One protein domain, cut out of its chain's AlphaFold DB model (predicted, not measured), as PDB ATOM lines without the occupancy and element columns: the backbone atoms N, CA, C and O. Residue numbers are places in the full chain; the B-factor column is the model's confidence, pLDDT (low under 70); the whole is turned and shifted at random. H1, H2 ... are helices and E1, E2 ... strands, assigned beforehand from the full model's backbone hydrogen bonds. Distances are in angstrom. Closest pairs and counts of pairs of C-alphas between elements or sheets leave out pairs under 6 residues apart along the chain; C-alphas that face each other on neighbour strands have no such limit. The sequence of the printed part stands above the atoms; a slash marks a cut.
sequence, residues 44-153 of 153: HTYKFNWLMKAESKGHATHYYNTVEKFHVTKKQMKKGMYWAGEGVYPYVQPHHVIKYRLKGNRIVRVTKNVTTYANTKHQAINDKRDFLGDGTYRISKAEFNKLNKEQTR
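Overview. This is residues 44 to 153 of the 153 residues of an uncharacterized protein of Apilactobacillus kunkeei (UniProt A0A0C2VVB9). A long, strongly twisted hairpin of E1 and E2 runs the length of an elongated body; E6 beside E1 and E7 beside E2 widen it to a curled sheet, and H3 packs slantwise over E1 and E2 on one face. A small second sheet, the meander E3 E4 E5, packs on E1 through E5, and H1 lies at one end of the body, where E2 leads into E3. The printed part has 110 residues, with three named helices and seven named strands in the order E1 E2 H1 E3 E4 E5 E6 H2 E7 H3. The larger sheet is mixed, order E6 E1 E2 E7, the smaller antiparallel; the class is mixed, helices and strands. The whole is compact, with a radius of gyration of the C-alphas of 14.4 A and spans of 44 by 25 by 22 A.

Along the chain. E1, residues 44 to 56, begins at C-alpha 44 (76.758, -0.454, 42.620) and is 38.4 A long. E2, residues 62 to 73, is 34.1 A long. H1 is residues 74 to 79, E3 residues 81 to 84. E4, residues 97 to 103, is 19.4 A long. E5 is residues 106 to 109, E6 residues 115 to 119, H2 residues 127 to 130, E7 residues 136 to 139. H3, residues 141 to 152, is 16.5 A long and ends at C-alpha 152 (80.609, 19.931, 35.321).

Arrangement. E1 and E2 form an antiparallel hairpin at 156 degrees, with N 50 and O 66 2.7 A apart. E6 is parallel to E1 at 27 degrees, with N 117 and O 53 at 2.8 A. E7 is antiparallel to E2 at 137 degrees, with N 139 and O 63 at 2.9 A. E6, H2 and E7 form a split strand-helix-strand unit, two strands running the same way with E1 and E2 between them; its crossover is right-handed. H3 is on this sheet at a height of 9.1 A, over E1 and E2, at 45 degrees to E1 on the local plane. H2 only grazes it. E3 E4 E5 is a meander, each strand the antiparallel neighbour of the one before: N 83 and O 98 are 2.8 A apart, N 103 and O 106 2.8 A. The closest C-alphas of E1 and E5, Phe 48 and Ile 107, are 6.7 A apart; those of E5 and H3, Val 108 and Gln 151, 4.7 A. H1 only grazes both sheets. E2 and E3 are apart. Every O i to N i+4 pair is within hydrogen-bond range in H1 and H3; H2 is too short for one.

Size, cuts and confidence. The C-alphas farthest apart, Gly 58 and Lys 75, are 45.2 A from each other. The printed part has no cut. The link E3 to E4 is long; its residues 91 to 92 pair antiparallel with residues 118 to 119 of E6. The mean pLDDT of the printed part is 90.3, and no printed residue is under 70.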
ATOM      1  N   HIS A  44      77.954  -1.279  42.733       89.94
ATOM      2  CA  HIS A  44      76.758  -0.454  42.620       89.94
ATOM      3  C   HIS A  44      76.483  -0.152  41.150       89.94
ATOM      4  O   HIS A  44      77.415  -0.058  40.346       89.94
ATOM      5  N   THR A  45      75.207   0.037  40.826       92.56
ATOM      6  CA  THR A  45      74.788   0.544  39.522       92.56
ATOM      7  C   THR A  45      74.853   2.061  39.532       92.56
ATOM      8  O   THR A  45      74.206   2.729  40.337       92.56
ATOM      9  N   TYR A  46      75.630   2.610  38.615       89.94
ATOM     10  CA  TYR A  46      75.793   4.040  38.429       89.94
ATOM     11  C   TYR A  46      75.281   4.412  37.042       89.94
ATOM     12  O   TYR A  46      75.696   3.812  36.053       89.94
ATOM     13  N   LYS A  47      74.373   5.390  36.980       89.94
ATOM     14  CA  LYS A  47      73.800   5.915  35.735       89.94
ATOM     15  C   LYS A  47      74.388   7.285  35.428       89.94
ATOM     16  O   LYS A  47      74.397   8.144  36.310       89.94
ATOM     17  N   PHE A  48      74.810   7.514  34.191       88.06
ATOM     18  CA  PHE A  48      75.235   8.833  33.730       88.06
ATOM     19  C   PHE A  48      74.688   9.153  32.338       88.06
ATOM     20  O   PHE A  48      74.230   8.276  31.615       88.06
ATOM     21  N   ASN A  49      74.704  10.440  32.007       91.69
ATOM     22  CA  ASN A  49      74.368  10.947  30.683       91.69
ATOM     23  C   ASN A  49      75.679  11.111  29.904       91.69
ATOM     24  O   ASN A  49      76.603  11.762  30.389       91.69
ATOM     25  N   TRP A  50      75.797  10.540  28.722       91.50
ATOM     26  CA  TRP A  50      76.938  10.751  27.850       91.50
ATOM     27  C   TRP A  50      76.527  11.697  26.732       91.50
ATOM     28  O   TRP A  50      75.708  11.379  25.877       91.50
ATOM     29  N   LEU A  51      77.085  12.903  26.782       93.12
ATOM     30  CA  LEU A  51      76.753  13.972  25.857       93.12
ATOM     31  C   LEU A  51      77.659  13.943  24.628       93.12
ATOM     32  O   LEU A  51      78.889  13.927  24.757       93.12
ATOM     33  N   MET A  52      77.038  14.012  23.453       93.12
ATOM     34  CA  MET A  52      77.713  14.025  22.157       93.12
ATOM     35  C   MET A  52      77.187  15.163  21.285       93.12
ATOM     36  O   MET A  52      76.007  15.515  21.344       93.12
ATOM     37  N   LYS A  53      78.053  15.725  20.443       94.19
ATOM     38  CA  LYS A  53      77.652  16.639  19.367       94.19
ATOM     39  C   LYS A  53      78.219  16.173  18.030       94.19
ATOM     40  O   LYS A  53      79.373  15.752  17.974       94.19
ATOM     41  N   ALA A  54      77.422  16.270  16.974       95.12
ATOM     42  CA  ALA A  54      77.846  16.021  15.602       95.12
ATOM     43  C   ALA A  54      77.834  17.330  14.812       95.12
ATOM     44  O   ALA A  54      76.843  18.061  14.803       95.12
ATOM     45  N   GLU A  55      78.951  17.633  14.166       95.75
ATOM     46  CA  GLU A  55      79.202  18.859  13.421       95.75
ATOM     47  C   GLU A  55      79.515  18.505  11.969       95.75
ATOM     48  O   GLU A  55      80.301  17.602  11.694       95.75
ATOM     49  N   SER A  56      78.913  19.222  11.024       96.31
ATOM     50  CA  SER A  56      79.217  19.089   9.602       96.31
ATOM     51  C   SER A  56      79.222  20.473   8.966       96.31
ATOM     52  O   SER A  56      78.340  21.291   9.234       96.31
ATOM     53  N   LYS A  57      80.253  20.771   8.172       95.56
ATOM     54  CA  LYS A  57      80.441  22.098   7.571       95.56
ATOM     55  C   LYS A  57      79.250  22.431   6.671       95.56
ATOM     56  O   LYS A  57      78.885  21.627   5.827       95.56
ATOM     57  N   GLY A  58      78.667  23.618   6.849       96.31
ATOM     58  CA  GLY A  58      77.491  24.056   6.085       96.31
ATOM     59  C   GLY A  58      76.157  23.472   6.567       96.31
ATOM     60  O   GLY A  58      75.126  23.749   5.960       96.31
ATOM     61  N   HIS A  59      76.148  22.707   7.663       96.00
ATOM     62  CA  HIS A  59      74.948  22.069   8.199       96.00
ATOM     63  C   HIS A  59      74.761  22.351   9.693       96.00
ATOM     64  O   HIS A  59      75.695  22.708  10.412       96.00
ATOM     65  N   ALA A  60      73.528  22.185  10.171       95.19
ATOM     66  CA  ALA A  60      73.208  22.364  11.579       95.19
ATOM     67  C   ALA A  60      73.907  21.307  12.450       95.19
ATOM     68  O   ALA A  60      73.895  20.121  12.135       95.19
ATOM     69  N   THR A  61      74.465  21.730  13.586       96.94
ATOM     70  CA  THR A  61      74.987  20.816  14.610       96.94
ATOM     71  C   THR A  61      73.851  20.026  15.245       96.94
ATOM     72  O   THR A  61      72.845  20.601  15.673       96.94
ATOM     73  N   HIS A  62      74.032  18.716  15.366       97.56
ATOM     74  CA  HIS A  62      73.111  17.847  16.086       97.56
ATOM     75  C   HIS A  62      73.683  17.497  17.465       97.56
ATOM     76  O   HIS A  62      74.896  17.397  17.644       97.56
ATOM     77  N   TYR A  63      72.803  17.346  18.453       97.56
ATOM     78  CA  TYR A  63      73.163  17.081  19.844       97.56
ATOM     79  C   TYR A  63      72.470  15.806  20.303       97.56
ATOM     80  O   TYR A  63      71.290  15.604  20.007       97.56
ATOM     81  N   TYR A  64      73.188  14.976  21.051       95.75
ATOM     82  CA  TYR A  64      72.697  13.681  21.502       95.75
ATOM     83  C   TYR A  64      73.033  13.441  22.968       95.75
ATOM     84  O   TYR A  64      73.979  14.019  23.519       95.75
ATOM     85  N   ASN A  65      72.247  12.564  23.581       95.00
ATOM     86  CA  ASN A  65      72.519  12.000  24.891       95.00
ATOM     87  C   ASN A  65      72.370  10.481  24.841       95.00
ATOM     88  O   ASN A  65      71.357   9.986  24.351       95.00
ATOM     89  N   THR A  66      73.334   9.778  25.419       92.38
ATOM     90  CA  THR A  66      73.263   8.338  25.681       92.38
ATOM     91  C   THR A  66      73.181   8.119  27.177       92.38
ATOM     92  O   THR A  66      74.007   8.616  27.942       92.38
ATOM     93  N   VAL A  67      72.163   7.395  27.629       90.81
ATOM     94  CA  VAL A  67      72.024   7.071  29.050       90.81
ATOM     95  C   VAL A  67      72.731   5.756  29.342       90.81
ATOM     96  O   VAL A  67      72.205   4.685  29.058       90.81
ATOM     97  N   GLU A  68      73.878   5.846  29.999       87.69
ATOM     98  CA  GLU A  68      74.740   4.703  30.286       87.69
ATOM     99  C   GLU A  68      74.598   4.223  31.730       87.69
ATOM    100  O   GLU A  68      74.412   5.021  32.659       87.69
ATOM    101  N   LYS A  69      74.714   2.906  31.935       89.62
ATOM    102  CA  LYS A  69      74.679   2.264  33.258       89.62
ATOM    103  C   LYS A  69      75.848   1.302  33.413       89.62
ATOM    104  O   LYS A  69      76.017   0.396  32.610       89.62
ATOM    105  N   PHE A  70      76.596   1.421  34.506       86.81
ATOM    106  CA  PHE A  70      77.703   0.509  34.797       86.81
ATOM    107  C   PHE A  70      77.643  -0.044  36.220       86.81
ATOM    108  O   PHE A  70      77.186   0.619  37.152       86.81
ATOM    109  N   HIS A  71      78.141  -1.271  36.376       91.94
ATOM    110  CA  HIS A  71      78.149  -2.024  37.630       91.94
ATOM    111  C   HIS A  71      79.576  -2.115  38.172       91.94
ATOM    112  O   HIS A  71      80.322  -3.046  37.858       91.94
ATOM    113  N   VAL A  72      79.982  -1.136  38.983       91.44
ATOM    114  CA  VAL A  72      81.350  -1.054  39.525       91.44
ATOM    115  C   VAL A  72      81.348  -0.725  41.008       91.44
ATOM    116  O   VAL A  72      80.360  -0.268  41.579       91.44
ATOM    117  N   THR A  73      82.481  -0.951  41.661       92.25
ATOM    118  CA  THR A  73      82.638  -0.600  43.074       92.25
ATOM    119  C   THR A  73      82.685   0.918  43.262       92.25
ATOM    120  O   THR A  73      83.211   1.661  42.426       92.25
ATOM    121  N   LYS A  74      82.242   1.396  44.428       91.19
ATOM    122  CA  LYS A  74      82.362   2.816  44.807       91.19
ATOM    123  C   LYS A  74      83.810   3.319  44.718       91.19
ATOM    124  O   LYS A  74      84.050   4.460  44.332       91.19
ATOM    125  N   LYS A  75      84.788   2.461  45.043       92.12
ATOM    126  CA  LYS A  75      86.228   2.766  44.951       92.12
ATOM    127  C   LYS A  75      86.663   3.029  43.508       92.12
ATOM    128  O   LYS A  75      87.370   4.006  43.273       92.12
ATOM    129  N   GLN A  76      86.232   2.195  42.558       91.31
ATOM    130  CA  GLN A  76      86.512   2.398  41.132       91.31
ATOM    131  C   GLN A  76      85.917   3.720  40.648       91.31
ATOM    132  O   GLN A  76      86.636   4.539  40.080       91.31
ATOM    133  N   MET A  77      84.651   3.997  40.975       91.56
ATOM    134  CA  MET A  77      84.014   5.222  40.493       91.56
ATOM    135  C   MET A  77      84.588   6.502  41.129       91.56
ATOM    136  O   MET A  77      84.654   7.543  40.478       91.56
ATOM    137  N   LYS A  78      85.079   6.444  42.376       91.62
ATOM    138  CA  LYS A  78      85.807   7.563  43.008       91.62
ATOM    139  C   LYS A  78      87.148   7.870  42.327       91.62
ATOM    140  O   LYS A  78      87.485   9.043  42.185       91.62
ATOM    141  N   LYS A  79      87.904   6.846  41.901       91.31
ATOM    142  CA  LYS A  79      89.150   7.032  41.119       91.31
ATOM    143  C   LYS A  79      88.879   7.675  39.754       91.31
ATOM    144  O   LYS A  79      89.724   8.392  39.212       91.31
ATOM    145  N   GLY A  80      87.673   7.459  39.250       90.06
ATOM    146  CA  GLY A  80      87.219   7.924  37.959       90.06
ATOM    147  C   GLY A  80      87.508   6.910  36.866       90.06
ATOM    148  O   GLY A  80      88.404   6.075  36.972       90.06
ATOM    149  N   MET A  81      86.709   6.995  35.821       87.94
ATOM    150  CA  MET A  81      86.666   6.054  34.720       87.94
ATOM    151  C   MET A  81      86.619   6.831  33.409       87.94
ATOM    152  O   MET A  81      86.064   7.932  33.353       87.94
ATOM    153  N   TYR A  82      87.246   6.267  32.386       86.81
ATOM    154  CA  TYR A  82      87.335   6.856  31.059       86.81
ATOM    155  C   TYR A  82      86.336   6.172  30.136       86.81
ATOM    156  O   TYR A  82      86.183   4.956  30.188       86.81
ATOM    157  N   TRP A  83      85.694   6.971  29.300       82.25
ATOM    158  CA  TRP A  83      84.820   6.530  28.227       82.25
ATOM    159  C   TRP A  83      85.322   7.102  26.920       82.25
ATOM    160  O   TRP A  83      85.674   8.277  26.865       82.25
ATOM    161  N   ALA A  84      85.367   6.265  25.894       81.69
ATOM    162  CA  ALA A  84      85.788   6.634  24.558       81.69
ATOM    163  C   ALA A  84      84.589   6.542  23.619       81.69
ATOM    164  O   ALA A  84      83.892   5.534  23.640       81.69
ATOM    165  N   GLY A  85      84.364   7.582  22.814       77.06
ATOM    166  CA  GLY A  85      83.420   7.533  21.699       77.06
ATOM    167  C   GLY A  85      83.804   6.442  20.713       77.06
ATOM    168  O   GLY A  85      84.982   6.280  20.393       77.06
ATOM    169  N   GLU A  86      82.815   5.700  20.228       81.06
ATOM    170  CA  GLU A  86      83.032   4.740  19.150       81.06
ATOM    171  C   GLU A  86      83.220   5.466  17.825       81.06
ATOM    172  O   GLU A  86      82.608   6.511  17.593       81.06
ATOM    173  N   GLY A  87      84.092   4.933  16.968       83.94
ATOM    174  CA  GLY A  87      84.336   5.439  15.620       83.94
ATOM    175  C   GLY A  87      83.080   5.364  14.755       83.94
ATOM    176  O   GLY A  87      82.523   4.289  14.581       83.94
ATOM    177  N   VAL A  88      82.678   6.486  14.158       87.50
ATOM    178  CA  VAL A  88      81.556   6.539  13.211       87.50
ATOM    179  C   VAL A  88      82.101   7.079  11.903       87.50
ATOM    180  O   VAL A  88      82.511   8.231  11.843       87.50
ATOM    181  N   TYR A  89      82.138   6.279  10.842       84.44
ATOM    182  CA  TYR A  89      82.493   6.789   9.516       84.44
ATOM    183  C   TYR A  89      81.337   7.643   8.963       84.44
ATOM    184  O   TYR A  89      80.198   7.192   9.043       84.44
ATOM    185  N   PRO A  90      81.570   8.826   8.355       89.56
ATOM    186  CA  PRO A  90      82.845   9.471   8.001       89.56
ATOM    187  C   PRO A  90      83.316  10.561   8.995       89.56
ATOM    188  O   PRO A  90      83.903  11.574   8.599       89.56
ATOM    189  N   TYR A  91      83.030  10.415  10.283       92.25
ATOM    190  CA  TYR A  91      83.308  11.417  11.306       92.25
ATOM    191  C   TYR A  91      84.671  11.191  11.969       92.25
ATOM    192  O   TYR A  91      85.041  10.071  12.320       92.25
ATOM    193  N   VAL A  92      85.403  12.280  12.205       92.44
ATOM    194  CA  VAL A  92      86.588  12.291  13.075       92.44
ATOM    195  C   VAL A  92      86.211  12.759  14.475       92.44
ATOM    196  O   VAL A  92      85.278  13.546  14.647       92.44
ATOM    197  N   GLN A  93      86.949  12.294  15.482       89.19
ATOM    198  CA  GLN A  93      86.674  12.608  16.883       89.19
ATOM    199  C   GLN A  93      87.843  13.337  17.546       89.19
ATOM    200  O   GLN A  93      88.691  12.701  18.178       89.19
ATOM    201  N   PRO A  94      87.889  14.678  17.466       76.12
ATOM    202  CA  PRO A  94      88.953  15.454  18.101       76.12
ATOM    203  C   PRO A  94      89.006  15.269  19.630       76.12
ATOM    204  O   PRO A  94      90.052  15.470  20.244       76.12
ATOM    205  N   HIS A  95      87.901  14.848  20.260       73.00
ATOM    206  CA  HIS A  95      87.795  14.642  21.709       73.00
ATOM    207  C   HIS A  95      87.024  13.359  22.049       73.00
ATOM    208  O   HIS A  95      85.917  13.423  22.578       73.00
ATOM    209  N   HIS A  96      87.585  12.191  21.727       79.56
ATOM    210  CA  HIS A  96      86.876  10.923  21.934       79.56
ATOM    211  C   HIS A  96      86.875  10.439  23.393       79.56
ATOM    212  O   HIS A  96      85.902   9.807  23.789       79.56
ATOM    213  N   VAL A  97      87.896  10.756  24.208       83.38
ATOM    214  CA  VAL A  97      87.997  10.262  25.597       83.38
ATOM    215  C   VAL A  97      87.495  11.275  26.623       83.38
ATOM    216  O   VAL A  97      88.025  12.378  26.760       83.38
ATOM    217  N   ILE A  98      86.519  10.850  27.416       88.56
ATOM    218  CA  ILE A  98      85.861  11.616  28.468       88.56
ATOM    219  C   ILE A  98      86.041  10.900  29.805       88.56
ATOM    220  O   ILE A  98      85.823   9.697  29.912       88.56
ATOM    221  N   LYS A  99      86.414  11.635  30.856       90.19
ATOM    222  CA  LYS A  99      86.564  11.066  32.205       90.19
ATOM    223  C   LYS A  99      85.393  11.455  33.094       90.19
ATOM    224  O   LYS A  99      85.100  12.642  33.228       90.19
ATOM    225  N   TYR A 100      84.820  10.485  33.796       90.62
ATOM    226  CA  TYR A 100      83.803  10.689  34.830       90.62
ATOM    227  C   TYR A 100      84.299  10.200  36.191       90.62
ATOM    228  O   TYR A 100      85.123   9.292  36.264       90.62
ATOM    229  N   ARG A 101      83.813  10.785  37.291       92.44
ATOM    230  CA  ARG A 101      84.088  10.310  38.661       92.44
ATOM    231  C   ARG A 101      82.916  10.555  39.606       92.44
ATOM    232  O   ARG A 101      82.101  11.440  39.366       92.44
ATOM    233  N   LEU A 102      82.867   9.813  40.708       92.19
ATOM    234  CA  LEU A 102      81.928  10.067  41.802       92.19
ATOM    235  C   LEU A 102      82.438  11.215  42.692       92.19
ATOM    236  O   LEU A 102      83.487  11.086  43.324       92.19
ATOM    237  N   LYS A 103      81.676  12.309  42.781       89.81
ATOM    238  CA  LYS A 103      81.873  13.434  43.710       89.81
ATOM    239  C   LYS A 103      80.663  13.503  44.648       89.81
ATOM    240  O   LYS A 103      79.543  13.770  44.215       89.81
ATOM    241  N   GLY A 104      80.870  13.202  45.932       87.56
ATOM    242  CA  GLY A 104      79.764  12.972  46.870       87.56
ATOM    243  C   GLY A 104      78.908  11.785  46.416       87.56
ATOM    244  O   GLY A 104      79.419  10.672  46.294       87.56
ATOM    245  N   ASN A 105      77.635  12.047  46.109       85.81
ATOM    246  CA  ASN A 105      76.691  11.064  45.564       85.81
ATOM    247  C   ASN A 105      76.393  11.274  44.067       85.81
ATOM    248  O   ASN A 105      75.491  10.640  43.528       85.81
ATOM    249  N   ARG A 106      77.128  12.163  43.385       87.31
ATOM    250  CA  ARG A 106      76.881  12.531  41.983       87.31
ATOM    251  C   ARG A 106      78.029  12.096  41.085       87.31
ATOM    252  O   ARG A 106      79.197  12.210  41.458       87.31
ATOM    253  N   ILE A 107      77.699  11.632  39.886       90.00
ATOM    254  CA  ILE A 107      78.687  11.413  38.828       90.00
ATOM    255  C   ILE A 107      78.919  12.742  38.126       90.00
ATOM    256  O   ILE A 107      77.973  13.370  37.655       90.00
ATOM    257  N   VAL A 108      80.176  13.157  38.068       91.56
ATOM    258  CA  VAL A 108      80.597  14.405  37.434       91.56
ATOM    259  C   VAL A 108      81.631  14.109  36.363       91.56
ATOM    260  O   VAL A 108      82.470  13.214  36.515       91.56
ATOM    261  N   ARG A 109      81.576  14.866  35.274       91.81
ATOM    262  CA  ARG A 109      82.573  14.838  34.215       91.81
ATOM    263  C   ARG A 109      83.778  15.661  34.655       91.81
ATOM    264  O   ARG A 109      83.652  16.794  35.105       91.81
ATOM    265  N   VAL A 110      84.954  15.057  34.564       89.12
ATOM    266  CA  VAL A 110      86.233  15.673  34.943       89.12
ATOM    267  C   VAL A 110      86.832  16.426  33.761       89.12
ATOM    268  O   VAL A 110      87.426  17.484  33.935       89.12
ATOM    269  N   THR A 111      86.676  15.890  32.551       85.81
ATOM    270  CA  THR A 111      87.111  16.550  31.320       85.81
ATOM    271  C   THR A 111      86.129  17.657  30.939       85.81
ATOM    272  O   THR A 111      84.913  17.455  30.934       85.81
ATOM    273  N   LYS A 112      86.652  18.836  30.585       81.12
ATOM    274  CA  LYS A 112      85.821  19.982  30.175       81.12
ATOM    275  C   LYS A 112      85.047  19.691  28.885       81.12
ATOM    276  O   LYS A 112      83.884  20.077  28.771       81.12
ATOM    277  N   ASN A 113      85.669  18.957  27.968       84.88
ATOM    278  CA  ASN A 113      85.110  18.655  26.656       84.88
ATOM    279  C   ASN A 113      84.008  17.589  26.724       84.88
ATOM    280  O   ASN A 113      83.854  16.878  27.718       84.88
ATOM    281  N   VAL A 114      83.261  17.516  25.630       89.81
ATOM    282  CA  VAL A 114      82.250  16.507  25.299       89.81
ATOM    283  C   VAL A 114      82.703  15.774  24.045       89.81
ATOM    284  O   VAL A 114      83.487  16.322  23.259       89.81
ATOM    285  N   THR A 115      82.192  14.566  23.833       90.88
ATOM    286  CA  THR A 115      82.479  13.825  22.607       90.88
ATOM    287  C   THR A 115      81.939  14.605  21.412       90.88
ATOM    288  O   THR A 115      80.793  15.057  21.402       90.88
ATOM    289  N   THR A 116      82.800  14.828  20.426       92.81
ATOM    290  CA  THR A 116      82.494  15.623  19.235       92.81
ATOM    291  C   THR A 116      82.807  14.797  18.006       92.81
ATOM    292  O   THR A 116      83.918  14.287  17.898       92.81
ATOM    293  N   TYR A 117      81.849  14.703  17.094       93.50
ATOM    294  CA  TYR A 117      81.963  14.022  15.813       93.50
ATOM    295  C   TYR A 117      81.958  15.066  14.701       93.50
ATOM    296  O   TYR A 117      80.930  15.685  14.448       93.50
ATOM    297  N   ALA A 118      83.089  15.281  14.040       94.12
ATOM    298  CA  ALA A 118      83.192  16.219  12.926       94.12
ATOM    299  C   ALA A 118      83.145  15.459  11.592       94.12
ATOM    300  O   ALA A 118      84.016  14.637  11.311       94.12
ATOM    301  N   ASN A 119      82.126  15.713  10.771       94.75
ATOM    302  CA  ASN A 119      81.926  15.051   9.485       94.75
ATOM    303  C   ASN A 119      82.945  15.556   8.453       94.75
ATOM    304  O   ASN A 119      82.903  16.717   8.029       94.75
ATOM    305  N   THR A 120      83.827  14.663   8.004       93.81
ATOM    306  CA  THR A 120      84.870  14.991   7.019       93.81
ATOM    307  C   THR A 120      84.335  15.182   5.603       93.81
ATOM    308  O   THR A 120      84.970  15.860   4.805       93.81
ATOM    309  N   LYS A 121      83.155  14.634   5.284       94.12
ATOM    310  CA  LYS A 121      82.536  14.736   3.954       94.12
ATOM    311  C   LYS A 121      81.645  15.960   3.778       94.12
ATOM    312  O   LYS A 121      81.123  16.158   2.689       94.12
ATOM    313  N   HIS A 122      81.442  16.746   4.837       93.69
ATOM    314  CA  HIS A 122      80.591  17.944   4.813       93.69
ATOM    315  C   HIS A 122      79.170  17.669   4.294       93.69
ATOM    316  O   HIS A 122      78.566  18.503   3.634       93.69
ATOM    317  N   GLN A 123      78.652  16.471   4.566       93.06
ATOM    318  CA  GLN A 123      77.291  16.076   4.211       93.06
ATOM    319  C   GLN A 123      76.339  16.358   5.371       93.06
ATOM    320  O   GLN A 123      76.761  16.441   6.531       93.06
ATOM    321  N   ALA A 124      75.044  16.466   5.072       93.50
ATOM    322  CA  ALA A 124      74.020  16.542   6.101       93.50
ATOM    323  C   ALA A 124      74.121  15.334   7.050       93.50
ATOM    324  O   ALA A 124      74.381  14.208   6.624       93.50
ATOM    325  N   ILE A 125      73.932  15.584   8.344       94.06
ATOM    326  CA  ILE A 125      74.050  14.559   9.384       94.06
ATOM    327  C   ILE A 125      72.846  13.616   9.306       94.06
ATOM    328  O   ILE A 125      71.700  14.070   9.378       94.06
ATOM    329  N   ASN A 126      73.096  12.309   9.197       91.75
ATOM    330  CA  ASN A 126      72.049  11.293   9.195       91.75
ATOM    331  C   ASN A 126      71.911  10.660  10.583       91.75
ATOM    332  O   ASN A 126      72.572   9.679  10.906       91.75
ATOM    333  N   ASP A 127      70.999  11.204  11.391       89.19
ATOM    334  CA  ASP A 127      70.770  10.757  12.770       89.19
ATOM    335  C   ASP A 127      70.561   9.244  12.888       89.19
ATOM    336  O   ASP A 127      71.220   8.582  13.685       89.19
ATOM    337  N   LYS A 128      69.631   8.699  12.095       86.50
ATOM    338  CA  LYS A 128      69.187   7.304  12.215       86.50
ATOM    339  C   LYS A 128      70.279   6.310  11.847       86.50
ATOM    340  O   LYS A 128      70.300   5.216  12.392       86.50
ATOM    341  N   ARG A 129      71.128   6.673  10.887       83.75
ATOM    342  CA  ARG A 129      72.204   5.809  10.405       83.75
ATOM    343  C   ARG A 129      73.446   5.901  11.284       83.75
ATOM    344  O   ARG A 129      74.110   4.890  11.481       83.75
ATOM    345  N   ASP A 130      73.760   7.102  11.762       84.56
ATOM    346  CA  ASP A 130      75.096   7.397  12.275       84.56
ATOM    347  C   ASP A 130      75.146   7.485  13.811       84.56
ATOM    348  O   ASP A 130      76.207   7.264  14.387       84.56
ATOM    349  N   PHE A 131      74.035   7.827  14.483       87.19
ATOM    350  CA  PHE A 131      74.067   8.204  15.908       87.19
ATOM    351  C   PHE A 131      72.936   7.646  16.776       87.19
ATOM    352  O   PHE A 131      73.119   7.516  17.983       87.19
ATOM    353  N   LEU A 132      71.752   7.368  16.228       86.19
ATOM    354  CA  LEU A 132      70.624   6.862  17.015       86.19
ATOM    355  C   LEU A 132      70.680   5.334  17.136       86.19
ATOM    356  O   LEU A 132      70.775   4.634  16.136       86.19
ATOM    357  N   GLY A 133      70.565   4.826  18.363       82.00
ATOM    358  CA  GLY A 133      70.691   3.403  18.711       82.00
ATOM    359  C   GLY A 133      71.022   3.247  20.197       82.00
ATOM    360  O   GLY A 133      71.258   4.257  20.848       82.00
ATOM    361  N   ASP A 134      70.992   2.033  20.755       75.06
ATOM    362  CA  ASP A 134      71.492   1.662  22.099       75.06
ATOM    363  C   ASP A 134      71.400   2.745  23.196       75.06
ATOM    364  O   ASP A 134      72.374   3.131  23.837       75.06
ATOM    365  N   GLY A 135      70.197   3.285  23.419       83.19
ATOM    366  CA  GLY A 135      69.952   4.287  24.468       83.19
ATOM    367  C   GLY A 135      70.418   5.715  24.148       83.19
ATOM    368  O   GLY A 135      70.269   6.602  24.993       83.19
ATOM    369  N   THR A 136      70.925   5.951  22.939       92.19
ATOM    370  CA  THR A 136      71.261   7.253  22.357       92.19
ATOM    371  C   THR A 136      70.055   7.876  21.670       92.19
ATOM    372  O   THR A 136      69.413   7.266  20.813       92.19
ATOM    373  N   TYR A 137      69.768   9.131  22.003       94.62
ATOM    374  CA  TYR A 137      68.687   9.897  21.394       94.62
ATOM    375  C   TYR A 137      69.090  11.346  21.121       94.62
ATOM    376  O   TYR A 137      69.964  11.915  21.782       94.62
ATOM    377  N   ARG A 138      68.433  11.957  20.129       96.56
ATOM    378  CA  ARG A 138      68.630  13.366  19.778       96.56
ATOM    379  C   ARG A 138      67.992  14.262  20.836       96.56
ATOM    380  O   ARG A 138      66.871  14.019  21.275       96.56
ATOM    381  N   ILE A 139      68.696  15.324  21.209       97.62
ATOM    382  CA  ILE A 139      68.223  16.341  22.149       97.62
ATOM    383  C   ILE A 139      68.384  17.742  21.564       97.62
ATOM    384  O   ILE A 139      69.125  17.967  20.605       97.62
ATOM    385  N   SER A 140      67.682  18.710  22.148       97.94
ATOM    386  CA  SER A 140      67.861  20.116  21.793       97.94
ATOM    387  C   SER A 140      69.192  20.653  22.332       97.94
ATOM    388  O   SER A 140      69.730  20.164  23.327       97.94
ATOM    389  N   LYS A 141      69.702  21.733  21.723       98.00
ATOM    390  CA  LYS A 141      70.878  22.461  22.235       98.00
ATOM    391  C   LYS A 141      70.665  22.964  23.670       98.00
ATOM    392  O   LYS A 141      71.602  22.991  24.464       98.00
ATOM    393  N   ALA A 142      69.439  23.371  24.004       98.19
ATOM    394  CA  ALA A 142      69.094  23.845  25.341       98.19
ATOM    395  C   ALA A 142      69.216  22.723  26.384       98.19
ATOM    396  O   ALA A 142      69.890  22.909  27.399       98.19
ATOM    397  N   GLU A 143      68.650  21.547  26.095       98.12
ATOM    398  CA  GLU A 143      68.746  20.383  26.981       98.12
ATOM    399  C   GLU A 143      70.193  19.894  27.097       98.12
ATOM    400  O   GLU A 143      70.679  19.633  28.197       98.12
ATOM    401  N   PHE A 144      70.932  19.886  25.984       97.31
ATOM    402  CA  PHE A 144      72.357  19.567  25.983       97.31
ATOM    403  C   PHE A 144      73.133  20.472  26.945       97.31
ATOM    404  O   PHE A 144      73.877  19.993  27.797       97.31
ATOM    405  N   ASN A 145      72.928  21.788  26.857       96.19
ATOM    406  CA  ASN A 145      73.610  22.758  27.711       96.19
ATOM    407  C   ASN A 145      73.232  22.615  29.190       96.19
ATOM    408  O   ASN A 145      74.089  22.809  30.058       96.19
ATOM    409  N   LYS A 146      71.973  22.283  29.486       95.94
ATOM    410  CA  LYS A 146      71.504  22.011  30.847       95.94
ATOM    411  C   LYS A 146      72.230  20.801  31.437       95.94
ATOM    412  O   LYS A 146      72.907  20.946  32.456       95.94
ATOM    413  N   LEU A 147      72.182  19.655  30.756       94.38
ATOM    414  CA  LEU A 147      72.864  18.429  31.187       94.38
ATOM    415  C   LEU A 147      74.377  18.639  31.300       94.38
ATOM    416  O   LEU A 147      75.008  18.188  32.254       94.38
ATOM    417  N   ASN A 148      74.963  19.387  30.365       93.56
ATOM    418  CA  ASN A 148      76.383  19.704  30.376       93.56
ATOM    419  C   ASN A 148      76.788  20.452  31.654       93.56
ATOM    420  O   ASN A 148      77.756  20.069  32.307       93.56
ATOM    421  N   LYS A 149      76.015  21.471  32.053       92.31
ATOM    422  CA  LYS A 149      76.238  22.219  33.301       92.31
ATOM    423  C   LYS A 149      76.076  21.336  34.536       92.31
ATOM    424  O   LYS A 149      76.845  21.467  35.485       92.31
ATOM    425  N   GLU A 150      75.091  20.441  34.540       91.19
ATOM    426  CA  GLU A 150      74.858  19.514  35.655       91.19
ATOM    427  C   GLU A 150      76.016  18.532  35.868       91.19
ATOM    428  O   GLU A 150      76.256  18.115  37.003       91.19
ATOM    429  N   GLN A 151      76.735  18.186  34.798       90.50
ATOM    430  CA  GLN A 151      77.871  17.265  34.827       90.50
ATOM    431  C   GLN A 151      79.195  17.907  35.222       90.50
ATOM    432  O   GLN A 151      80.096  17.187  35.642       90.50
ATOM    433  N   THR A 152      79.340  19.224  35.079       87.19
ATOM    434  CA  THR A 152      80.609  19.931  35.321       87.19
ATOM    435  C   THR A 152      80.651  20.715  36.639       87.19
ATOM    436  O   THR A 152      81.642  21.394  36.895       87.19
ATOM    437  N   ARG A 153      79.599  20.651  37.465       75.12
ATOM    438  CA  ARG A 153      79.541  21.218  38.833       75.12
ATOM    439  C   ARG A 153      80.295  20.338  39.848       75.12
ATOM    440  O   ARG A 153      81.021  20.856  40.732       75.12
TER     441      ARG A 153